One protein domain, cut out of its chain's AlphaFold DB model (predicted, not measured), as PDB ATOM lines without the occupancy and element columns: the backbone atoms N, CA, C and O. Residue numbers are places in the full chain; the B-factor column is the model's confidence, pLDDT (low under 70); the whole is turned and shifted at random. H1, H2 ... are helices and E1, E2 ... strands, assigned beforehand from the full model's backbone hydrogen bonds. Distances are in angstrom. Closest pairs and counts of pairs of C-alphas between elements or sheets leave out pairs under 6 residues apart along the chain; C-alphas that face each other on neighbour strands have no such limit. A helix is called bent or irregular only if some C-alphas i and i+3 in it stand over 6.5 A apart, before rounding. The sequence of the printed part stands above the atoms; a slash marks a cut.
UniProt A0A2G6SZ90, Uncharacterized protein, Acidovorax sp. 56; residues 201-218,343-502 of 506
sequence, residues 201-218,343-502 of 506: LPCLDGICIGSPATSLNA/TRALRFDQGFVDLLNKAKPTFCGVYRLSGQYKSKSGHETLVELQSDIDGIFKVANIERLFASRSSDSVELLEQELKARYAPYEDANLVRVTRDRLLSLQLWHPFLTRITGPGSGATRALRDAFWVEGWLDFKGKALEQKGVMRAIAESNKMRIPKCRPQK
ATOM      1  N   LEU A 201     200.780 195.884 316.403       69.12
ATOM      2  CA  LEU A 201     199.734 196.791 316.859       69.12
ATOM      3  C   LEU A 201     198.363 196.247 316.407       69.12
ATOM      4  O   LEU A 201     198.257 195.745 315.285       69.12
ATOM      5  N   PRO A 202     197.291 196.343 317.214       76.44
ATOM      6  CA  PRO A 202     195.961 195.971 316.759       76.44
ATOM      7  C   PRO A 202     195.424 197.053 315.808       76.44
ATOM      8  O   PRO A 202     195.490 198.250 316.101       76.44
ATOM      9  N   CYS A 203     194.882 196.620 314.665       81.94
ATOM     10  CA  CYS A 203     194.431 197.505 313.589       81.94
ATOM     11  C   CYS A 203     193.036 197.133 313.064       81.94
ATOM     12  O   CYS A 203     192.659 195.958 313.061       81.94
ATOM     13  N   LEU A 204     192.313 198.127 312.539       84.69
ATOM     14  CA  LEU A 204     191.060 197.982 311.789       84.69
ATOM     15  C   LEU A 204     191.114 198.854 310.526       84.69
ATOM     16  O   LEU A 204     191.526 200.005 310.581       84.69
ATOM     17  N   ASP A 205     190.736 198.298 309.373       81.38
ATOM     18  CA  ASP A 205     190.818 198.928 308.035       81.38
ATOM     19  C   ASP A 205     192.203 199.487 307.631       81.38
ATOM     20  O   ASP A 205     192.301 200.276 306.692       81.38
ATOM     21  N   GLY A 206     193.278 199.071 308.309       82.81
ATOM     22  CA  GLY A 206     194.629 199.626 308.141       82.81
ATOM     23  C   GLY A 206     194.950 200.804 309.071       82.81
ATOM     24  O   GLY A 206     196.087 201.263 309.091       82.81
ATOM     25  N   ILE A 207     193.990 201.257 309.880       87.44
ATOM     26  CA  ILE A 207     194.219 202.173 310.999       87.44
ATOM     27  C   ILE A 207     194.682 201.333 312.192       87.44
ATOM     28  O   ILE A 207     193.922 200.496 312.681       87.44
ATOM     29  N   CYS A 208     195.914 201.532 312.653       85.69
ATOM     30  CA  CYS A 208     196.452 200.859 313.835       85.69
ATOM     31  C   CYS A 208     196.452 201.794 315.045       85.69
ATOM     32  O   CYS A 208     196.647 203.002 314.905       85.69
ATOM     33  N   ILE A 209     196.289 201.229 316.244       83.44
ATOM     34  CA  ILE A 209     196.667 201.918 317.485       83.44
ATOM     35  C   ILE A 209     198.137 202.335 317.375       83.44
ATOM     36  O   ILE A 209     198.954 201.536 316.935       83.44
ATOM     37  N   GLY A 210     198.461 203.571 317.755       80.94
ATOM     38  CA  GLY A 210     199.820 204.115 317.685       80.94
ATOM     39  C   GLY A 210     200.147 204.919 316.420       80.94
ATOM     40  O   GLY A 210     200.913 205.880 316.506       80.94
ATOM     41  N   SER A 211     199.498 204.630 315.283       86.25
ATOM     42  CA  SER A 211     199.749 205.328 314.011       86.25
ATOM     43  C   SER A 211     199.525 206.847 314.103       86.25
ATOM     44  O   SER A 211     198.586 207.282 314.776       86.25
ATOM     45  N   PRO A 212     200.331 207.677 313.413       88.81
ATOM     46  CA  PRO A 212     200.140 209.123 313.397       88.81
ATOM     47  C   PRO A 212     198.881 209.520 312.615       88.81
ATOM     48  O   PRO A 212     198.503 208.883 311.634       88.81
ATOM     49  N   ALA A 213     198.271 210.645 312.991       89.81
ATOM     50  CA  ALA A 213     197.139 211.237 312.277       89.81
ATOM     51  C   ALA A 213     197.441 211.455 310.784       89.81
ATOM     52  O   ALA A 213     196.565 211.305 309.939       89.81
ATOM     53  N   THR A 214     198.699 211.754 310.453       86.69
ATOM     54  CA  THR A 214     199.171 212.016 309.088       86.69
ATOM     55  C   THR A 214     199.256 210.784 308.187       86.69
ATOM     56  O   THR A 214     199.394 210.954 306.978       86.69
ATOM     57  N   SER A 215     199.125 209.565 308.726       86.94
ATOM     58  CA  SER A 215     198.968 208.339 307.930       86.94
ATOM     59  C   SER A 215     197.513 207.865 307.828       86.94
ATOM     60  O   SER A 215     197.267 206.784 307.292       86.94
ATOM     61  N   LEU A 216     196.541 208.621 308.354       86.88
ATOM     62  CA  LEU A 216     195.128 208.266 308.247       86.88
ATOM     63  C   LEU A 216     194.554 208.696 306.897       86.88
ATOM     64  O   LEU A 216     194.694 209.840 306.482       86.88
ATOM     65  N   ASN A 217     193.866 207.763 306.241       83.44
ATOM     66  CA  ASN A 217     193.112 207.993 305.014       83.44
ATOM     67  C   ASN A 217     191.794 207.207 305.107       83.44
ATOM     68  O   ASN A 217     191.730 206.016 304.789       83.44
ATOM     69  N   ALA A 218     190.760 207.868 305.626       85.31
ATOM     70  CA  ALA A 218     189.422 207.318 305.804       85.31
ATOM     71  C   ALA A 218     188.367 208.423 305.593       85.31
ATOM     72  O   ALA A 218     188.652 209.590 305.867       85.31
ATOM     73  N   THR A 343     189.247 215.634 329.100       44.81
ATOM     74  CA  THR A 343     188.029 214.866 329.443       44.81
ATOM     75  C   THR A 343     187.045 214.641 328.300       44.81
ATOM     76  O   THR A 343     186.167 213.788 328.434       44.81
ATOM     77  N   ARG A 344     187.154 215.371 327.183       55.25
ATOM     78  CA  ARG A 344     186.200 215.309 326.065       55.25
ATOM     79  C   ARG A 344     186.949 215.178 324.740       55.25
ATOM     80  O   ARG A 344     187.931 215.874 324.509       55.25
ATOM     81  N   ALA A 345     186.472 214.292 323.867       58.25
ATOM     82  CA  ALA A 345     186.986 214.198 322.507       58.25
ATOM     83  C   ALA A 345     186.369 215.303 321.634       58.25
ATOM     84  O   ALA A 345     185.151 215.469 321.582       58.25
ATOM     85  N   LEU A 346     187.229 216.050 320.949       72.31
ATOM     86  CA  LEU A 346     186.878 216.979 319.874       72.31
ATOM     87  C   LEU A 346     186.527 216.209 318.587       72.31
ATOM     88  O   LEU A 346     186.455 214.980 318.602       72.31
ATOM     89  N   ARG A 347     186.337 216.900 317.457       82.88
ATOM     90  CA  ARG A 347     186.109 216.263 316.149       82.88
ATOM     91  C   ARG A 347     187.224 216.559 315.149       82.88
ATOM     92  O   ARG A 347     187.735 217.674 315.139       82.88
ATOM     93  N   PHE A 348     187.555 215.585 314.300       88.25
ATOM     94  CA  PHE A 348     188.466 215.758 313.164       88.25
ATOM     95  C   PHE A 348     187.971 215.062 311.891       88.25
ATOM     96  O   PHE A 348     187.152 214.145 311.948       88.25
ATOM     97  N   ASP A 349     188.508 215.512 310.759       91.25
ATOM     98  CA  ASP A 349     188.332 214.947 309.422       91.25
ATOM     99  C   ASP A 349     189.662 215.035 308.633       91.25
ATOM    100  O   ASP A 349     190.713 215.329 309.211       91.25
ATOM    101  N   GLN A 350     189.643 214.780 307.320       90.06
ATOM    102  CA  GLN A 350     190.841 214.869 306.473       90.06
ATOM    103  C   GLN A 350     191.472 216.277 306.461       90.06
ATOM    104  O   GLN A 350     192.695 216.399 306.425       90.06
ATOM    105  N   GLY A 351     190.670 217.343 306.570       91.50
ATOM    106  CA  GLY A 351     191.174 218.717 306.584       91.50
ATOM    107  C   GLY A 351     192.085 218.994 307.781       91.50
ATOM    108  O   GLY A 351     193.047 219.750 307.660       91.50
ATOM    109  N   PHE A 352     191.857 218.325 308.917       92.88
ATOM    110  CA  PHE A 352     192.765 218.375 310.066       92.88
ATOM    111  C   PHE A 352     194.152 217.816 309.729       92.88
ATOM    112  O   PHE A 352     195.167 218.426 310.063       92.88
ATOM    113  N   VAL A 353     194.200 216.673 309.041       89.94
ATOM    114  CA  VAL A 353     195.448 216.016 308.627       89.94
ATOM    115  C   VAL A 353     196.230 216.905 307.661       89.94
ATOM    116  O   VAL A 353     197.434 217.115 307.833       89.94
ATOM    117  N   ASP A 354     195.534 217.495 306.694       91.19
ATOM    118  CA  ASP A 354     196.127 218.388 305.701       91.19
ATOM    119  C   ASP A 354     196.668 219.676 306.359       91.19
ATOM    120  O   ASP A 354     197.765 220.136 306.028       91.19
ATOM    121  N   LEU A 355     195.965 220.216 307.365       92.12
ATOM    122  CA  LEU A 355     196.420 221.352 308.178       92.12
ATOM    123  C   LEU A 355     197.633 221.018 309.056       92.12
ATOM    124  O   LEU A 355     198.542 221.845 309.146       92.12
ATOM    125  N   LEU A 356     197.697 219.830 309.672       91.12
ATOM    126  CA  LEU A 356     198.882 219.396 310.425       91.12
ATOM    127  C   LEU A 356     200.116 219.331 309.511       91.12
ATOM    128  O   LEU A 356     201.169 219.865 309.860       91.12
ATOM    129  N   ASN A 357     199.965 218.742 308.320       89.12
ATOM    130  CA  ASN A 357     201.026 218.641 307.317       89.12
ATOM    131  C   ASN A 357     201.482 220.021 306.800       89.12
ATOM    132  O   ASN A 357     202.688 220.273 306.696       89.12
ATOM    133  N   LYS A 358     200.531 220.920 306.503       91.81
ATOM    134  CA  LYS A 358     200.786 222.269 305.967       91.81
ATOM    135  C   LYS A 358     201.384 223.217 307.009       91.81
ATOM    136  O   LYS A 358     202.409 223.841 306.753       91.81
ATOM    137  N   ALA A 359     200.717 223.363 308.152       89.62
ATOM    138  CA  ALA A 359     200.947 224.454 309.100       89.62
ATOM    139  C   ALA A 359     201.857 224.071 310.279       89.62
ATOM    140  O   ALA A 359     202.361 224.955 310.968       89.62
ATOM    141  N   LYS A 360     202.076 222.766 310.512       89.56
ATOM    142  CA  LYS A 360     202.969 222.207 311.550       89.56
ATOM    143  C   LYS A 360     202.820 222.871 312.942       89.56
ATOM    144  O   LYS A 360     203.819 223.284 313.539       89.56
ATOM    145  N   PRO A 361     201.583 222.998 313.471       88.19
ATOM    146  CA  PRO A 361     201.331 223.585 314.787       88.19
ATOM    147  C   PRO A 361     202.041 222.820 315.915       88.19
ATOM    148  O   PRO A 361     202.259 221.615 315.826       88.19
ATOM    149  N   THR A 362     202.375 223.519 317.003       86.06
ATOM    150  CA  THR A 362     203.044 222.933 318.185       86.06
ATOM    151  C   THR A 362     202.192 223.142 319.430       86.06
ATOM    152  O   THR A 362     201.897 224.284 319.784       86.06
ATOM    153  N   PHE A 363     201.816 222.055 320.102       81.06
ATOM    154  CA  PHE A 363     200.734 222.054 321.090       81.06
ATOM    155  C   PHE A 363     201.218 222.105 322.547       81.06
ATOM    156  O   PHE A 363     201.981 221.261 323.011       81.06
ATOM    157  N   CYS A 364     200.710 223.088 323.297       74.62
ATOM    158  CA  CYS A 364     201.114 223.388 324.678       74.62
ATOM    159  C   CYS A 364     200.459 222.521 325.772       74.62
ATOM    160  O   CYS A 364     200.613 222.801 326.962       74.62
ATOM    161  N   GLY A 365     199.704 221.495 325.390       74.94
ATOM    162  CA  GLY A 365     198.950 220.623 326.288       74.94
ATOM    163  C   GLY A 365     198.504 219.359 325.562       74.94
ATOM    164  O   GLY A 365     198.860 219.166 324.400       74.94
ATOM    165  N   VAL A 366     197.724 218.514 326.240       76.25
ATOM    166  CA  VAL A 366     197.155 217.301 325.637       76.25
ATOM    167  C   VAL A 366     195.786 217.597 325.043       76.25
ATOM    168  O   VAL A 366     194.935 218.204 325.694       76.25
ATOM    169  N   TYR A 367     195.575 217.124 323.820       77.75
ATOM    170  CA  TYR A 367     194.334 217.246 323.069       77.75
ATOM    171  C   TYR A 367     193.881 215.867 322.596       77.75
ATOM    172  O   TYR A 367     194.703 215.067 322.149       77.75
ATOM    173  N   ARG A 368     192.572 215.608 322.663       79.75
ATOM    174  CA  ARG A 368     191.923 214.394 322.156       79.75
ATOM    175  C   ARG A 368     190.890 214.772 321.099       79.75
ATOM    176  O   ARG A 368     190.044 215.623 321.356       79.75
ATOM    177  N   LEU A 369     190.945 214.147 319.927       83.69
ATOM    178  CA  LEU A 369     189.974 214.333 318.842       83.69
ATOM    179  C   LEU A 369     189.365 212.986 318.452       83.69
ATOM    180  O   LEU A 369     189.958 211.942 318.697       83.69
ATOM    181  N   SER A 370     188.199 213.013 317.819       85.81
ATOM    182  CA  SER A 370     187.486 211.836 317.336       85.81
ATOM    183  C   SER A 370     187.002 212.016 315.897       85.81
ATOM    184  O   SER A 370     186.471 213.062 315.523       85.81
ATOM    185  N   GLY A 371     187.209 210.992 315.080       85.50
ATOM    186  CA  GLY A 371     186.737 210.892 313.710       85.50
ATOM    187  C   GLY A 371     185.721 209.761 313.641       85.50
ATOM    188  O   GLY A 371     186.025 208.630 314.021       85.50
ATOM    189  N   GLN A 372     184.507 210.063 313.187       87.06
ATOM    190  CA  GLN A 372     183.462 209.068 312.942       87.06
ATOM    191  C   GLN A 372     183.400 208.789 311.442       87.06
ATOM    192  O   GLN A 372     183.374 209.730 310.651       87.06
ATOM    193  N   TYR A 373     183.402 207.519 311.042       87.25
ATOM    194  CA  TYR A 373     183.207 207.123 309.647       87.25
ATOM    195  C   TYR A 373     182.548 205.751 309.532       87.25
ATOM    196  O   TYR A 373     182.683 204.895 310.408       87.25
ATOM    197  N   LYS A 374     181.891 205.518 308.397       86.81
ATOM    198  CA  LYS A 374     181.381 204.200 308.029       86.81
ATOM    199  C   LYS A 374     182.479 203.414 307.312       86.81
ATOM    200  O   LYS A 374     183.020 203.877 306.308       86.81
ATOM    201  N   SER A 375     182.823 202.238 307.831       82.12
ATOM    202  CA  SER A 375     183.886 201.383 307.293       82.12
ATOM    203  C   SER A 375     183.611 200.930 305.856       82.12
ATOM    204  O   SER A 375     182.470 200.925 305.387       82.12
ATOM    205  N   LYS A 376     184.647 200.408 305.186       81.25
ATOM    206  CA  LYS A 376     184.490 199.698 303.900       81.25
ATOM    207  C   LYS A 376     183.565 198.471 304.007       81.25
ATOM    208  O   LYS A 376     182.980 198.073 303.008       81.25
ATOM    209  N   SER A 377     183.397 197.910 305.210       73.56
ATOM    210  CA  SER A 377     182.435 196.841 305.524       73.56
ATOM    211  C   SER A 377     181.038 197.339 305.943       73.56
ATOM    212  O   SER A 377     180.195 196.536 306.329       73.56
ATOM    213  N   GLY A 378     180.761 198.646 305.876       82.00
ATOM    214  CA  GLY A 378     179.449 199.214 306.205       82.00
ATOM    215  C   GLY A 378     179.153 199.342 307.706       82.00
ATOM    216  O   GLY A 378     177.986 199.435 308.086       82.00
ATOM    217  N   HIS A 379     180.178 199.348 308.558       83.25
ATOM    218  CA  HIS A 379     180.073 199.414 310.018       83.25
ATOM    219  C   HIS A 379     180.557 200.757 310.565       83.25
ATOM    220  O   HIS A 379     181.632 201.236 310.198       83.25
ATOM    221  N   GLU A 380     179.787 201.353 311.474       85.44
ATOM    222  CA  GLU A 380     180.167 202.628 312.085       85.44
ATOM    223  C   GLU A 380     181.423 202.447 312.945       85.44
ATOM    224  O   GLU A 380     181.533 201.509 313.742       85.44
ATOM    225  N   THR A 381     182.400 203.323 312.724       87.06
ATOM    226  CA  THR A 381     183.731 203.261 313.326       87.06
ATOM    227  C   THR A 381     184.106 204.626 313.893       87.06
ATOM    228  O   THR A 381     184.067 205.640 313.196       87.06
ATOM    229  N   LEU A 382     184.491 204.635 315.163       87.88
ATOM    230  CA  LEU A 382     185.038 205.778 315.879       87.88
ATOM    231  C   LEU A 382     186.552 205.585 316.000       87.88
ATOM    232  O   LEU A 382     187.000 204.592 316.567       87.88
ATOM    233  N   VAL A 383     187.335 206.535 315.501       89.06
ATOM    234  CA  VAL A 383     188.791 206.596 315.692       89.06
ATOM    235  C   VAL A 383     189.087 207.793 316.578       89.06
ATOM    236  O   VAL A 383     188.657 208.899 316.262       89.06
ATOM    237  N   GLU A 384     189.829 207.606 317.665       87.19
ATOM    238  CA  GLU A 384     190.262 208.718 318.512       87.19
ATOM    239  C   GLU A 384     191.764 208.955 318.389       87.19
ATOM    240  O   GLU A 384     192.570 208.032 318.504       87.19
ATOM    241  N   LEU A 385     192.132 210.218 318.202       86.69
ATOM    242  CA  LEU A 385     193.500 210.716 318.225       86.69
ATOM    243  C   LEU A 385     193.801 211.348 319.584       86.69
ATOM    244  O   LEU A 385     192.941 212.019 320.155       86.69
ATOM    245  N   GLN A 386     195.040 211.228 320.051       83.81
ATOM    246  CA  GLN A 386     195.571 212.046 321.141       83.81
ATOM    247  C   GLN A 386     196.964 212.576 320.778       83.81
ATOM    248  O   GLN A 386     197.732 211.885 320.115       83.81
ATOM    249  N   SER A 387     197.286 213.800 321.199       80.81
ATOM    250  CA  SER A 387     198.635 214.369 321.084       80.81
ATOM    251  C   SER A 387     199.600 213.761 322.110       80.81
ATOM    252  O   SER A 387     199.256 213.670 323.294       80.81
ATOM    253  N   ASP A 388     200.810 213.417 321.683       77.31
ATOM    254  CA  ASP A 388     201.882 212.879 322.528       77.31
ATOM    255  C   ASP A 388     202.807 213.957 323.152       77.31
ATOM    256  O   ASP A 388     202.500 215.155 323.154       77.31
ATOM    257  N   ILE A 389     203.945 213.523 323.714       72.12
ATOM    258  CA  ILE A 389     204.966 214.379 324.349       72.12
ATOM    259  C   ILE A 389     205.710 215.323 323.382       72.12
ATOM    260  O   ILE A 389     206.324 216.294 323.828       72.12
ATOM    261  N   ASP A 390     205.643 215.087 322.071       73.69
ATOM    262  CA  ASP A 390     206.152 215.996 321.035       73.69
ATOM    263  C   ASP A 390     205.015 216.789 320.356       73.69
ATOM    264  O   ASP A 390     205.251 217.615 319.473       73.69
ATOM    265  N   GLY A 391     203.769 216.594 320.808       75.56
ATOM    266  CA  GLY A 391     202.565 217.226 320.269       75.56
ATOM    267  C   GLY A 391     202.014 216.543 319.014       75.56
ATOM    268  O   GLY A 391     201.104 217.084 318.386       75.56
ATOM    269  N   ILE A 392     202.534 215.372 318.639       83.75
ATOM    270  CA  ILE A 392     202.103 214.628 317.454       83.75
ATOM    271  C   ILE A 392     200.811 213.885 317.789       83.75
ATOM    272  O   ILE A 392     200.743 213.130 318.758       83.75
ATOM    273  N   PHE A 393     199.773 214.077 316.975       87.50
ATOM    274  CA  PHE A 393     198.536 213.311 317.100       87.50
ATOM    275  C   PHE A 393     198.730 211.879 316.604       87.50
ATOM    276  O   PHE A 393     199.117 211.672 315.454       87.50
ATOM    277  N   LYS A 394     198.418 210.904 317.459       87.75
ATOM    278  CA  LYS A 394     198.492 209.462 317.187       87.75
ATOM    279  C   LYS A 394     197.200 208.758 317.626       87.75
ATOM    280  O   LYS A 394     196.476 209.268 318.482       87.75
ATOM    281  N   VAL A 395     196.883 207.603 317.039       87.81
ATOM    282  CA  VAL A 395     195.636 206.853 317.297       87.81
ATOM    283  C   VAL A 395     195.646 206.216 318.691       87.81
ATOM    284  O   VAL A 395     196.409 205.289 318.961       87.81
ATOM    285  N   ALA A 396     194.765 206.700 319.567       83.06
ATOM    286  CA  ALA A 396     194.625 206.283 320.963       83.06
ATOM    287  C   ALA A 396     193.561 205.191 321.181       83.06
ATOM    288  O   ALA A 396     193.701 204.376 322.093       83.06
ATOM    289  N   ASN A 397     192.490 205.183 320.380       86.44
ATOM    290  CA  ASN A 397     191.376 204.232 320.476       86.44
ATOM    291  C   ASN A 397     190.744 204.011 319.092       86.44
ATOM    292  O   ASN A 397     190.696 204.938 318.280       86.44
ATOM    293  N   ILE A 398     190.226 202.808 318.845       88.31
ATOM    294  CA  ILE A 398     189.338 202.503 317.720       88.31
ATOM    295  C   ILE A 398     188.155 201.677 318.246       88.31
ATOM    296  O   ILE A 398     188.343 200.542 318.679       88.31
ATOM    297  N   GLU A 399     186.932 202.206 318.170       88.12
ATOM    298  CA  GLU A 399     185.697 201.441 318.401       88.12
ATOM    299  C   GLU A 399     185.006 201.150 317.065       88.12
ATOM    300  O   GLU A 399     184.827 202.043 316.238       88.12
ATOM    301  N   ARG A 400     184.556 199.908 316.870       87.62
ATOM    302  CA  ARG A 400     183.700 199.502 315.750       87.62
ATOM    303  C   ARG A 400     182.408 198.874 316.250       87.62
ATOM    304  O   ARG A 400     182.460 197.950 317.062       87.62
ATOM    305  N   LEU A 401     181.273 199.329 315.717       85.19
ATOM    306  CA  LEU A 401     179.964 198.718 315.948       85.19
ATOM    307  C   LEU A 401     179.561 197.809 314.787       85.19
ATOM    308  O   LEU A 401     179.421 198.255 313.648       85.19
ATOM    309  N   PHE A 402     179.296 196.543 315.093       81.25
ATOM    310  CA  PHE A 402     178.815 195.562 314.130       81.25
ATOM    311  C   PHE A 402     177.284 195.551 314.132       81.25
ATOM    312  O   PHE A 402     176.638 195.093 315.077       81.25
ATOM    313  N   ALA A 403     176.700 196.070 313.053       69.00
ATOM    314  CA  ALA A 403     175.269 195.990 312.797       69.00
ATOM    315  C   ALA A 403     174.948 194.677 312.066       69.00
ATOM    316  O   ALA A 403     175.228 194.538 310.876       69.00
ATOM    317  N   SER A 404     174.346 193.725 312.781       64.56
ATOM    318  CA  SER A 404     173.854 192.445 312.250       64.56
ATOM    319  C   SER A 404     172.336 192.340 312.433       64.56
ATOM    320  O   SER A 404     171.756 193.020 313.279       64.56
ATOM    321  N   ARG A 405     171.688 191.495 311.624       56.84
ATOM    322  CA  ARG A 405     170.234 191.242 311.645       56.84
ATOM    323  C   ARG A 405     169.841 189.889 312.255       56.84
ATOM    324  O   ARG A 405     168.653 189.602 312.326       56.84
ATOM    325  N   SER A 406     170.809 189.071 312.668       61.09
ATOM    326  CA  SER A 406     170.593 187.736 313.246       61.09
ATOM    327  C   SER A 406     171.358 187.586 314.562       61.09
ATOM    328  O   SER A 406     172.510 188.015 314.646       61.09
ATOM    329  N   SER A 407     170.724 186.969 315.564       64.56
ATOM    330  CA  SER A 407     171.333 186.572 316.843       64.56
ATOM    331  C   SER A 407     172.563 185.695 316.629       64.56
ATOM    332  O   SER A 407     173.638 185.976 317.152       64.56
ATOM    333  N   ASP A 408     172.407 184.682 315.791       67.62
ATOM    334  CA  ASP A 408     173.348 183.579 315.635       67.62
ATOM    335  C   ASP A 408     174.608 184.073 314.908       67.62
ATOM    336  O   ASP A 408     175.736 183.741 315.263       67.62
ATOM    337  N   SER A 409     174.421 184.983 313.943       72.56
ATOM    338  CA  SER A 409     175.513 185.687 313.262       72.56
ATOM    339  C   SER A 409     176.209 186.726 314.150       72.56
ATOM    340  O   SER A 409     177.362 187.054 313.888       72.56
ATOM    341  N   VAL A 410     175.546 187.260 315.187       72.81
ATOM    342  CA  VAL A 410     176.223 188.068 316.220       72.81
ATOM    343  C   VAL A 410     177.071 187.177 317.123       72.81
ATOM    344  O   VAL A 410     178.179 187.567 317.467       72.81
ATOM    345  N   GLU A 411     176.585 185.993 317.490       78.19
ATOM    346  CA  GLU A 411     177.289 185.082 318.399       78.19
ATOM    347  C   GLU A 411     178.511 184.433 317.759       78.19
ATOM    348  O   GLU A 411     179.570 184.407 318.385       78.19
ATOM    349  N   LEU A 412     178.409 184.013 316.494       80.38
ATOM    350  CA  LEU A 412     179.565 183.559 315.722       80.38
ATOM    351  C   LEU A 412     180.630 184.667 315.631       80.38
ATOM    352  O   LEU A 412     181.790 184.442 315.965       80.38
ATOM    353  N   LEU A 413     180.222 185.888 315.271       81.38
ATOM    354  CA  LEU A 413     181.125 187.033 315.139       81.38
ATOM    355  C   LEU A 413     181.731 187.469 316.486       81.38
ATOM    356  O   LEU A 413     182.888 187.875 316.539       81.38
ATOM    357  N   GLU A 414     180.990 187.366 317.592       86.75
ATOM    358  CA  GLU A 414     181.521 187.616 318.937       86.75
ATOM    359  C   GLU A 414     182.617 186.599 319.296       86.75
ATOM    360  O   GLU A 414     183.670 186.988 319.807       86.75
ATOM    361  N   GLN A 415     182.400 185.316 318.988       86.88
ATOM    362  CA  GLN A 415     183.381 184.249 319.205       86.88
ATOM    363  C   GLN A 415     184.615 184.414 318.306       86.88
ATOM    364  O   GLN A 415     185.736 184.320 318.802       86.88
ATOM    365  N   GLU A 416     184.436 184.731 317.021       85.94
ATOM    366  CA  GLU A 416     185.528 185.019 316.081       85.94
ATOM    367  C   GLU A 416     186.382 186.208 316.538       85.94
ATOM    368  O   GLU A 416     187.613 186.130 316.523       85.94
ATOM    369  N   LEU A 417     185.754 187.306 316.975       86.06
ATOM    370  CA  LEU A 417     186.474 188.486 317.459       86.06
ATOM    371  C   LEU A 417     187.239 188.184 318.752       86.06
ATOM    372  O   LEU A 417     188.409 188.551 318.850       86.06
ATOM    373  N   LYS A 418     186.628 187.474 319.708       86.81
ATOM    374  CA  LYS A 418     187.309 187.041 320.939       86.81
ATOM    375  C   LYS A 418     188.488 186.120 320.632       86.81
ATOM    376  O   LYS A 418     189.602 186.401 321.057       86.81
ATOM    377  N   ALA A 419     188.298 185.088 319.809       84.19
ATOM    378  CA  ALA A 419     189.374 184.179 319.408       84.19
ATOM    379  C   ALA A 419     190.525 184.905 318.682       84.19
ATOM    380  O   ALA A 419     191.695 184.614 318.925       84.19
ATOM    381  N   ARG A 420     190.208 185.885 317.825       82.44
ATOM    382  CA  ARG A 420     191.195 186.692 317.093       82.44
ATOM    383  C   ARG A 420     191.982 187.656 317.985       82.44
ATOM    384  O   ARG A 420     193.148 187.917 317.693       82.44
ATOM    385  N   TYR A 421     191.357 188.213 319.023       79.44
ATOM    386  CA  TYR A 421     191.953 189.261 319.855       79.44
ATOM    387  C   TYR A 421     192.310 188.833 321.289       79.44
ATOM    388  O   TYR A 421     192.870 189.654 322.012       79.44
ATOM    389  N   ALA A 422     192.093 187.574 321.687       79.94
ATOM    390  CA  ALA A 422     192.366 187.066 323.040       79.94
ATOM    391  C   ALA A 422     193.731 187.488 323.642       79.94
ATOM    392  O   ALA A 422     193.723 188.001 324.761       79.94
ATOM    393  N   PRO A 423     194.881 187.436 322.924       73.75
ATOM    394  CA  PRO A 423     196.175 187.881 323.472       73.75
ATOM    395  C   PRO A 423     196.232 189.368 323.865       73.75
ATOM    396  O   PRO A 423     197.113 189.786 324.615       73.75
ATOM    397  N   TYR A 424     195.313 190.177 323.334       75.50
ATOM    398  CA  TYR A 424     195.161 191.598 323.631       75.50
ATOM    399  C   TYR A 424     194.006 191.865 324.612       75.50
ATOM    400  O   TYR A 424     194.055 192.858 325.338       75.50
ATOM    401  N   GLU A 425     192.998 190.987 324.677       74.69
ATOM    402  CA  GLU A 425     191.918 191.024 325.677       74.69
ATOM    403  C   GLU A 425     192.460 190.664 327.075       74.69
ATOM    404  O   GLU A 425     192.273 191.442 328.009       74.69
ATOM    405  N   ASP A 426     193.302 189.627 327.189       67.88
ATOM    406  CA  ASP A 426     194.091 189.303 328.400       67.88
ATOM    407  C   ASP A 426     195.030 190.449 328.842       67.88
ATOM    408  O   ASP A 426     195.473 190.535 329.993       67.88
ATOM    409  N   ALA A 427     195.365 191.349 327.916       66.00
ATOM    410  CA  ALA A 427     196.195 192.517 328.173       66.00
ATOM    411  C   ALA A 427     195.381 193.795 328.485       66.00
ATOM    412  O   ALA A 427     195.972 194.865 328.650       66.00
ATOM    413  N   ASN A 428     194.045 193.701 328.571       72.00
ATOM    414  CA  ASN A 428     193.098 194.824 328.644       72.00
ATOM    415  C   ASN A 428     193.238 195.846 327.491       72.00
ATOM    416  O   ASN A 428     192.768 196.974 327.622       72.00
ATOM    417  N   LEU A 429     193.896 195.489 326.381       74.81
ATOM    418  CA  LEU A 429     194.116 196.355 325.209       74.81
ATOM    419  C   LEU A 429     192.997 196.239 324.176       74.81
ATOM    420  O   LEU A 429     192.841 197.115 323.330       74.81
ATOM    421  N   VAL A 430     192.230 195.153 324.233       82.12
ATOM    422  CA  VAL A 430     191.038 194.943 323.417       82.12
ATOM    423  C   VAL A 430     189.882 194.544 324.316       82.12
ATOM    424  O   VAL A 430     190.081 193.906 325.347       82.12
ATOM    425  N   ARG A 431     188.667 194.924 323.926       86.00
ATOM    426  CA  ARG A 431     187.439 194.477 324.574       86.00
ATOM    427  C   ARG A 431     186.365 194.172 323.542       86.00
ATOM    428  O   ARG A 431     186.044 195.027 322.713       86.00
ATOM    429  N   VAL A 432     185.761 192.989 323.645       85.31
ATOM    430  CA  VAL A 432     184.555 192.626 322.888       85.31
ATOM    431  C   VAL A 432     183.337 192.716 323.812       85.31
ATOM    432  O   VAL A 432     183.326 192.165 324.910       85.31
ATOM    433  N   THR A 433     182.304 193.456 323.405       83.25
ATOM    434  CA  THR A 433     181.102 193.728 324.225       83.25
ATOM    435  C   THR A 433     179.819 193.651 323.411       83.25
ATOM    436  O   THR A 433     179.792 194.078 322.261       83.25
ATOM    437  N   ARG A 434     178.741 193.150 324.021       79.25
ATOM    438  CA  ARG A 434     177.426 192.967 323.397       79.25
ATOM    439  C   ARG A 434     176.336 193.493 324.337       79.25
ATOM    440  O   ARG A 434     175.819 192.751 325.161       79.25
ATOM    441  N   ASP A 435     176.013 194.785 324.212       67.94
ATOM    442  CA  ASP A 435     174.950 195.431 325.011       67.94
ATOM    443  C   ASP A 435     173.625 195.478 324.225       67.94
ATOM    444  O   ASP A 435     172.642 194.826 324.558       67.94
ATOM    445  N   ARG A 436     173.615 196.275 323.147       67.31
ATOM    446  CA  ARG A 436     172.528 196.408 322.152       67.31
ATOM    447  C   ARG A 436     173.006 196.111 320.730       67.31
ATOM    448  O   ARG A 436     172.217 195.744 319.870       67.31
ATOM    449  N   LEU A 437     174.300 196.305 320.502       73.81
ATOM    450  CA  LEU A 437     175.057 195.950 319.311       73.81
ATOM    451  C   LEU A 437     176.356 195.299 319.791       73.81
ATOM    452  O   LEU A 437     176.792 195.552 320.921       73.81
ATOM    453  N   LEU A 438     176.959 194.477 318.937       83.19
ATOM    454  CA  LEU A 438     178.295 193.945 319.169       83.19
ATOM    455  C   LEU A 438     179.328 195.034 318.865       83.19
ATOM    456  O   LEU A 438     179.243 195.713 317.840       83.19
ATOM    457  N   SER A 439     180.305 195.193 319.749       87.19
ATOM    458  CA  SER A 439     181.382 196.167 319.620       87.19
ATOM    459  C   SER A 439     182.747 195.573 319.900       87.19
ATOM    460  O   SER A 439     182.936 194.883 320.901       87.19
ATOM    461  N   LEU A 440     183.698 195.937 319.042       89.00
ATOM    462  CA  LEU A 440     185.129 195.749 319.245       89.00
ATOM    463  C   LEU A 440     185.737 197.107 319.595       89.00
ATOM    464  O   LEU A 440     185.576 198.065 318.838       89.00
ATOM    465  N   GLN A 441     186.424 197.183 320.729       88.81
ATOM    466  CA  GLN A 441     187.153 198.366 321.184       88.81
ATOM    467  C   GLN A 441     188.641 198.012 321.258       88.81
ATOM    468  O   GLN A 441     188.998 197.039 321.919       88.81
ATOM    469  N   LEU A 442     189.491 198.765 320.558       86.81
ATOM    470  CA  LEU A 442     190.952 198.649 320.578       86.81
ATOM    471  C   LEU A 442     191.528 199.873 321.296       86.81
ATOM    472  O   LEU A 442     191.224 200.997 320.906       86.81
ATOM    473  N   TRP A 443     192.382 199.687 322.298       80.19
ATOM    474  CA  TRP A 443     192.909 200.768 323.132       80.19
ATOM    475  C   TRP A 443     194.433 200.816 323.145       80.19
ATOM    476  O   TRP A 443     195.105 199.796 323.290       80.19
ATOM    477  N   HIS A 444     194.991 202.029 323.113       75.12
ATOM    478  CA  HIS A 444     196.383 202.222 323.494       75.12
ATOM    479  C   HIS A 444     196.563 201.878 324.985       75.12
ATOM    480  O   HIS A 444     195.800 202.386 325.814       75.12
ATOM    481  N   PRO A 445     197.609 201.123 325.370       67.06
ATOM    482  CA  PRO A 445     197.879 200.723 326.758       67.06
ATOM    483  C   PRO A 445     198.010 201.819 327.840       67.06
ATOM    484  O   PRO A 445     198.316 201.489 328.984       67.06
ATOM    485  N   PHE A 446     197.841 203.110 327.519       65.94
ATOM    486  CA  PHE A 446     197.791 204.189 328.521       65.94
ATOM    487  C   PHE A 446     196.358 204.454 329.024       65.94
ATOM    488  O   PHE A 446     196.174 205.060 330.079       65.94
ATOM    489  N   LEU A 447     195.344 204.001 328.274       62.56
ATOM    490  CA  LEU A 447     193.926 204.075 328.639       62.56
ATOM    491  C   LEU A 447     193.488 202.908 329.541       62.56
ATOM    492  O   LEU A 447     192.373 202.916 330.060       62.56
ATOM    493  N   THR A 448     194.337 201.892 329.711       62.59
ATOM    494  CA  THR A 448     193.952 200.589 330.261       62.59
ATOM    495  C   THR A 448     194.429 200.438 331.709       62.59
ATOM    496  O   THR A 448     195.527 200.857 332.082       62.59
ATOM    497  N   ARG A 449     193.588 199.855 332.575       59.25
ATOM    498  CA  ARG A 449     193.959 199.571 333.971       59.25
ATOM    499  C   ARG A 449     194.679 198.228 334.060       59.25
ATOM    500  O   ARG A 449     194.177 197.211 333.585       59.25
ATOM    501  N   ILE A 450     195.847 198.224 334.701       57.50
ATOM    502  CA  ILE A 450     196.683 197.031 334.893       57.50
ATOM    503  C   ILE A 450     196.523 196.560 336.339       57.50
ATOM    504  O   ILE A 450     197.272 196.963 337.226       57.50
ATOM    505  N   THR A 451     195.520 195.720 336.581       51.97
ATOM    506  CA  THR A 451     195.183 195.206 337.915       51.97
ATOM    507  C   THR A 451     194.963 193.698 337.856       51.97
ATOM    508  O   THR A 451     193.939 193.254 337.346       51.97
ATOM    509  N   GLY A 452     195.910 192.916 338.386       47.28
ATOM    510  CA  GLY A 452     195.760 191.465 338.544       47.28
ATOM    511  C   GLY A 452     197.072 190.660 338.505       47.28
ATOM    512  O   GLY A 452     198.108 191.168 338.045       47.28
ATOM    513  N   PRO A 453     197.047 189.396 338.975       37.31
ATOM    514  CA  PRO A 453     198.069 188.402 338.643       37.31
ATOM    515  C   PRO A 453     198.054 188.109 337.130       37.31
ATOM    516  O   PRO A 453     197.079 188.401 336.449       37.31
ATOM    517  N   GLY A 454     199.156 187.593 336.578       50.72
ATOM    518  CA  GLY A 454     199.338 187.443 335.121       50.72
ATOM    519  C   GLY A 454     199.865 188.702 334.410       50.72
ATOM    520  O   GLY A 454     200.443 188.602 333.330       50.72
ATOM    521  N   SER A 455     199.818 189.867 335.071       55.44
ATOM    522  CA  SER A 455     200.241 191.177 334.544       55.44
ATOM    523  C   SER A 455     201.723 191.322 334.138       55.44
ATOM    524  O   SER A 455     202.160 192.436 333.852       55.44
ATOM    525  N   GLY A 456     202.510 190.244 334.109       58.38
ATOM    526  CA  GLY A 456     203.855 190.203 333.527       58.38
ATOM    527  C   GLY A 456     203.824 190.190 331.996       58.38
ATOM    528  O   GLY A 456     204.447 191.046 331.377       58.38
ATOM    529  N   ALA A 457     203.036 189.297 331.384       57.34
ATOM    530  CA  ALA A 457     202.871 189.247 329.926       57.34
ATOM    531  C   ALA A 457     202.149 190.501 329.401       57.34
ATOM    532  O   ALA A 457     202.616 191.134 328.458       57.34
ATOM    533  N   THR A 458     201.093 190.940 330.099       55.62
ATOM    534  CA  THR A 458     200.410 192.225 329.873       55.62
ATOM    535  C   THR A 458     201.385 193.405 329.893       55.62
ATOM    536  O   THR A 458     201.325 194.273 329.022       55.62
ATOM    537  N   ARG A 459     202.316 193.439 330.864       63.25
ATOM    538  CA  ARG A 459     203.364 194.466 330.921       63.25
ATOM    539  C   ARG A 459     204.389 194.313 329.807       63.25
ATOM    540  O   ARG A 459     204.779 195.334 329.276       63.25
ATOM    541  N   ALA A 460     204.795 193.108 329.413       66.00
ATOM    542  CA  ALA A 460     205.742 192.913 328.312       66.00
ATOM    543  C   ALA A 460     205.165 193.371 326.958       66.00
ATOM    544  O   ALA A 460     205.829 194.115 326.239       66.00
ATOM    545  N   LEU A 461     203.911 193.006 326.661       61.72
ATOM    546  CA  LEU A 461     203.147 193.516 325.516       61.72
ATOM    547  C   LEU A 461     203.119 195.047 325.536       61.72
ATOM    548  O   LEU A 461     203.652 195.692 324.636       61.72
ATOM    549  N   ARG A 462     202.576 195.633 326.611       62.69
ATOM    550  CA  ARG A 462     202.537 197.085 326.841       62.69
ATOM    551  C   ARG A 462     203.909 197.749 326.670       62.69
ATOM    552  O   ARG A 462     204.002 198.786 326.026       62.69
ATOM    553  N   ASP A 463     204.957 197.189 327.263       61.34
ATOM    554  CA  ASP A 463     206.312 197.750 327.287       61.34
ATOM    555  C   ASP A 463     207.004 197.702 325.912       61.34
ATOM    556  O   ASP A 463     207.971 198.437 325.713       61.34
ATOM    557  N   ALA A 464     206.460 196.939 324.953       61.28
ATOM    558  CA  ALA A 464     206.763 197.067 323.528       61.28
ATOM    559  C   ALA A 464     205.948 198.187 322.841       61.28
ATOM    560  O   ALA A 464     206.520 198.947 322.066       61.28
ATOM    561  N   PHE A 465     204.659 198.374 323.163       58.34
ATOM    562  CA  PHE A 465     203.849 199.485 322.619       58.34
ATOM    563  C   PHE A 465     204.417 200.883 322.943       58.34
ATOM    564  O   PHE A 465     204.305 201.788 322.120       58.34
ATOM    565  N   TRP A 466     205.069 201.090 324.100       60.06
ATOM    566  CA  TRP A 466     205.692 202.394 324.411       60.06
ATOM    567  C   TRP A 466     206.869 202.761 323.480       60.06
ATOM    568  O   TRP A 466     207.296 203.915 323.488       60.06
ATOM    569  N   VAL A 467     207.395 201.828 322.671       52.62
ATOM    570  CA  VAL A 467     208.533 202.081 321.761       52.62
ATOM    571  C   VAL A 467     208.176 203.070 320.640       52.62
ATOM    572  O   VAL A 467     209.061 203.763 320.146       52.62
ATOM    573  N   GLU A 468     206.893 203.253 320.305       53.66
ATOM    574  CA  GLU A 468     206.432 204.220 319.288       53.66
ATOM    575  C   GLU A 468     206.451 205.698 319.745       53.66
ATOM    576  O   GLU A 468     205.720 206.550 319.226       53.66
ATOM    577  N   GLY A 469     207.271 206.031 320.747       52.53
ATOM    578  CA  GLY A 469     207.529 207.411 321.158       52.53
ATOM    579  C   GLY A 469     206.289 208.163 321.641       52.53
ATOM    580  O   GLY A 469     206.198 209.370 321.456       52.53
ATOM    581  N   TRP A 470     205.302 207.473 322.220       56.44
ATOM    582  CA  TRP A 470     204.169 208.149 322.863       56.44
ATOM    583  C   TRP A 470     204.617 208.914 324.109       56.44
ATOM    584  O   TRP A 470     204.135 210.016 324.361       56.44
ATOM    585  N   LEU A 471     205.505 208.308 324.906       55.59
ATOM    586  CA  LEU A 471     205.949 208.804 326.208       55.59
ATOM    587  C   LEU A 471     207.030 207.885 326.799       55.59
ATOM    588  O   LEU A 471     206.873 206.666 326.747       55.59
ATOM    589  N   ASP A 472     208.042 208.434 327.476       55.34
ATOM    590  CA  ASP A 472     208.958 207.627 328.302       55.34
ATOM    591  C   ASP A 472     208.511 207.571 329.773       55.34
ATOM    592  O   ASP A 472     209.047 208.236 330.666       55.34
ATOM    593  N   PHE A 473     207.483 206.757 330.029       54.56
ATOM    594  CA  PHE A 473     207.047 206.373 331.377       54.56
ATOM    595  C   PHE A 473     207.196 204.864 331.621       54.56
ATOM    596  O   PHE A 473     206.417 204.271 332.373       54.56
ATOM    597  N   LYS A 474     208.210 204.233 331.012       55.84
ATOM    598  CA  LYS A 474     208.458 202.791 331.145       55.84
ATOM    599  C   LYS A 474     208.544 202.377 332.621       55.84
ATOM    600  O   LYS A 474     209.136 203.066 333.449       55.84
ATOM    601  N   GLY A 475     207.880 201.275 332.971       53.12
ATOM    602  CA  GLY A 475     207.777 200.785 334.353       53.12
ATOM    603  C   GLY A 475     206.867 201.583 335.307       53.12
ATOM    604  O   GLY A 475     206.496 201.042 336.347       53.12
ATOM    605  N   LYS A 476     206.437 202.811 334.981       56.00
ATOM    606  CA  LYS A 476     205.566 203.614 335.861       56.00
ATOM    607  C   LYS A 476     204.106 203.134 335.802       56.00
ATOM    608  O   LYS A 476     203.622 202.658 334.771       56.00
ATOM    609  N   ALA A 477     203.401 203.283 336.922       56.28
ATOM    610  CA  ALA A 477     201.970 203.015 337.065       56.28
ATOM    611  C   ALA A 477     201.212 204.342 337.243       56.28
ATOM    612  O   ALA A 477     200.849 204.725 338.351       56.28
ATOM    613  N   LEU A 478     201.036 205.077 336.142       57.38
ATOM    614  CA  LEU A 478     200.282 206.332 336.111       57.38
ATOM    615  C   LEU A 478     198.880 206.079 335.548       57.38
ATOM    616  O   LEU A 478     198.748 205.494 334.476       57.38
ATOM    617  N   GLU A 479     197.837 206.555 336.232       63.81
ATOM    618  CA  GLU A 479     196.501 206.646 335.630       63.81
ATOM    619  C   GLU A 479     196.474 207.694 334.507       63.81
ATOM    620  O   GLU A 479     197.245 208.657 334.532       63.81
ATOM    621  N   GLN A 480     195.524 207.566 333.572       65.12
ATOM    622  CA  GLN A 480     195.356 208.445 332.404       65.12
ATOM    623  C   GLN A 480     195.509 209.947 332.726       65.12
ATOM    624  O   GLN A 480     196.203 210.663 332.009       65.12
ATOM    625  N   LYS A 481     194.918 210.443 333.825       67.38
ATOM    626  CA  LYS A 481     195.030 211.860 334.230       67.38
ATOM    627  C   LYS A 481     196.449 212.266 334.645       67.38
ATOM    628  O   LYS A 481     196.880 213.370 334.332       67.38
ATOM    629  N   GLY A 482     197.188 211.378 335.313       69.38
ATOM    630  CA  GLY A 482     198.600 211.593 335.638       69.38
ATOM    631  C   GLY A 482     199.481 211.586 334.387       69.38
ATOM    632  O   GLY A 482     200.357 212.435 334.251       69.38
ATOM    633  N   VAL A 483     199.188 210.688 333.439       69.19
ATOM    634  CA  VAL A 483     199.846 210.625 332.124       69.19
ATOM    635  C   VAL A 483     199.647 211.932 331.345       69.19
ATOM    636  O   VAL A 483     200.626 212.547 330.926       69.19
ATOM    637  N   MET A 484     198.400 212.396 331.196       72.31
ATOM    638  CA  MET A 484     198.083 213.616 330.436       72.31
ATOM    639  C   MET A 484     198.677 214.877 331.080       72.31
ATOM    640  O   MET A 484     199.251 215.711 330.377       72.31
ATOM    641  N   ARG A 485     198.620 214.991 332.415       73.38
ATOM    642  CA  ARG A 485     199.253 216.096 333.148       73.38
ATOM    643  C   ARG A 485     200.759 216.151 332.899       73.38
ATOM    644  O   ARG A 485     201.276 217.218 332.582       73.38
ATOM    645  N   ALA A 486     201.445 215.015 332.995       74.38
ATOM    646  CA  ALA A 486     202.893 214.961 332.837       74.38
ATOM    647  C   ALA A 486     203.350 215.238 331.387       74.38
ATOM    648  O   ALA A 486     204.413 215.827 331.191       74.38
ATOM    649  N   ILE A 487     202.532 214.914 330.370       74.38
ATOM    650  CA  ILE A 487     202.731 215.436 329.003       74.38
ATOM    651  C   ILE A 487     202.592 216.963 329.002       74.38
ATOM    652  O   ILE A 487     203.500 217.656 328.558       74.38
ATOM    653  N   ALA A 488     201.492 217.515 329.522       75.19
ATOM    654  CA  ALA A 488     201.260 218.960 329.493       75.19
ATOM    655  C   ALA A 488     202.354 219.756 330.238       75.19
ATOM    656  O   ALA A 488     202.744 220.834 329.792       75.19
ATOM    657  N   GLU A 489     202.884 219.230 331.342       76.12
ATOM    658  CA  GLU A 489     204.027 219.795 332.073       76.12
ATOM    659  C   GLU A 489     205.332 219.701 331.263       76.12
ATOM    660  O   GLU A 489     206.053 220.696 331.149       76.12
ATOM    661  N   SER A 490     205.600 218.560 330.616       78.50
ATOM    662  CA  SER A 490     206.734 218.396 329.695       78.50
ATOM    663  C   SER A 490     206.666 219.373 328.516       78.50
ATOM    664  O   SER A 490     207.639 220.074 328.237       78.50
ATOM    665  N   ASN A 491     205.506 219.503 327.867       76.38
ATOM    666  CA  ASN A 491     205.309 220.369 326.703       76.38
ATOM    667  C   ASN A 491     205.487 221.850 327.082       76.38
ATOM    668  O   ASN A 491     206.169 222.584 326.366       76.38
ATOM    669  N   LYS A 492     204.973 222.278 328.247       76.25
ATOM    670  CA  LYS A 492     205.242 223.612 328.819       76.25
ATOM    671  C   LYS A 492     206.734 223.850 329.057       76.25
ATOM    672  O   LYS A 492     207.220 224.942 328.786       76.25
ATOM    673  N   MET A 493     207.479 222.851 329.533       77.19
ATOM    674  CA  MET A 493     208.919 222.985 329.780       77.19
ATOM    675  C   MET A 493     209.753 222.979 328.491       77.19
ATOM    676  O   MET A 493     210.679 223.788 328.370       77.19
ATOM    677  N   ARG A 494     209.440 222.103 327.528       76.31
ATOM    678  CA  ARG A 494     210.215 221.890 326.290       76.31
ATOM    679  C   ARG A 494     209.936 222.936 325.208       76.31
ATOM    680  O   ARG A 494     210.862 223.306 324.492       76.31
ATOM    681  N   ILE A 495     208.703 223.431 325.087       75.81
ATOM    682  CA  ILE A 495     208.293 224.350 324.015       75.81
ATOM    683  C   ILE A 495     208.292 225.799 324.550       75.81
ATOM    684  O   ILE A 495     207.443 226.131 325.380       75.81
ATOM    685  N   PRO A 496     209.170 226.713 324.081       74.44
ATOM    686  CA  PRO A 496     209.311 228.047 324.680       74.44
ATOM    687  C   PRO A 496     208.023 228.886 324.704       74.44
ATOM    688  O   PRO A 496     207.718 229.487 325.728       74.44
ATOM    689  N   LYS A 497     207.218 228.855 323.629       71.88
ATOM    690  CA  LYS A 497     205.908 229.546 323.531       71.88
ATOM    691  C   LYS A 497     204.795 228.961 324.423       71.88
ATOM    692  O   LYS A 497     203.681 229.482 324.442       71.88
ATOM    693  N   CYS A 498     205.082 227.862 325.120       72.56
ATOM    694  CA  CYS A 498     204.178 227.194 326.053       72.56
ATOM    695  C   CYS A 498     204.572 227.414 327.520       72.56
ATOM    696  O   CYS A 498     203.804 227.057 328.415       72.56
ATOM    697  N   ARG A 499     205.739 228.018 327.788       67.62
ATOM    698  CA  ARG A 499     206.077 228.514 329.124       67.62
ATOM    699  C   ARG A 499     205.190 229.726 329.427       67.62
ATOM    700  O   ARG A 499     205.066 230.590 328.557       67.62
ATOM    701  N   PRO A 500     204.604 229.846 330.631       58.00
ATOM    702  CA  PRO A 500     204.058 231.128 331.054       58.00
ATOM    703  C   PRO A 500     205.196 232.155 331.048       58.00
ATOM    704  O   PRO A 500     206.305 231.859 331.505       58.00
ATOM    705  N   GLN A 501     204.937 233.356 330.527       47.81
ATOM    706  CA  GLN A 501     205.862 234.467 330.728       47.81
ATOM    707  C   GLN A 501     206.020 234.677 332.236       47.81
ATOM    708  O   GLN A 501     205.026 234.717 332.966       47.81
ATOM    709  N   LYS A 502     207.262 234.808 332.716       41.69
ATOM    710  CA  LYS A 502     207.472 235.402 334.035       41.69
ATOM    711  C   LYS A 502     206.911 236.819 333.967       41.69
ATOM    712  O   LYS A 502     207.359 237.599 333.131       41.69
TER     713      LYS A 502
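AT A GLANCE: This is residues 201 to 218 and 343 to 502 of the 506 residues of an uncharacterized protein of Acidovorax sp. 56 (UniProt A0A2G6SZ90). A twisted sheet of five strands makes a wall, with H2 over its E4 and E5 and residues 201 to 218, which hold no named element, over the same face. H1, H3 and H4 lie round it. The printed part has 178 residues, in order H1 E1 E2 E3 H2 E4 E5 H3 H4, of mixed class; the sheet, E1 E2 E3 E5 E4, is antiparallel. It is compact, with a radius of gyration of the C-alphas of 17.6 A, and spans 64 by 42 by 24 A.

IN THESE COORDINATES: H1 is residues 350 to 359, 14.2 A, from C-alpha 350 at (190.841, 214.869, 306.473). E1 is 368 to 374, E2 380 to 387, and E3 393 to 402, 26.7 A. H2 is 407 to 425, 22.8 A, irregular: C-alphas 420 and 423 are 8.2 A apart. E4 is 430 to 434, E5 438 to 443. H3 is 455 to 468 and H4 480 to 494, each 21.0 A; C-alpha 494 is at (210.215, 221.890, 326.290).

HOW THE PARTS SIT: E1 E2 E3 is a meander, each strand the antiparallel neighbour of the one before: N 371 and O 383 are 2.8 A apart, N 384 and O 397 2.9 A. E3 and E5 have N 398 and O 442 at 2.9 A; the hairpin E4 and E5 has N 431 and O 441 at 2.9 A. H2, along the strands, is on the sheet at a height of 8.3 A, making two layers; it touches E4, closest C-alphas Tyr 424 and Val 430, 5.3 A. E3, H2, E4 is a split strand-helix-strand unit, with E5 between its same-way strands, and a right-handed crossover. H1, H3 and H4 are not on the sheet, H4 only just, with 4 pairs of C-alphas within 10 A. H2 and H3 are near each other; H3 and H4 are apart. Every O i to N i+4 pair is within hydrogen-bond range in H1 and H4, 13 of 15 in H2 and 8 of 10 in H3.

THE WHOLE: The farthest C-alphas, Asp 408 and Lys 502, are 64.7 A apart. Residues 219 to 342 are not printed, a gap of 24.9 A between C-alphas 218 and 343. The links E5 to H3 and H3 to H4 are long. Mean pLDDT of the printed part is 75.0; 57 residues are under 70, among them 445 to 483.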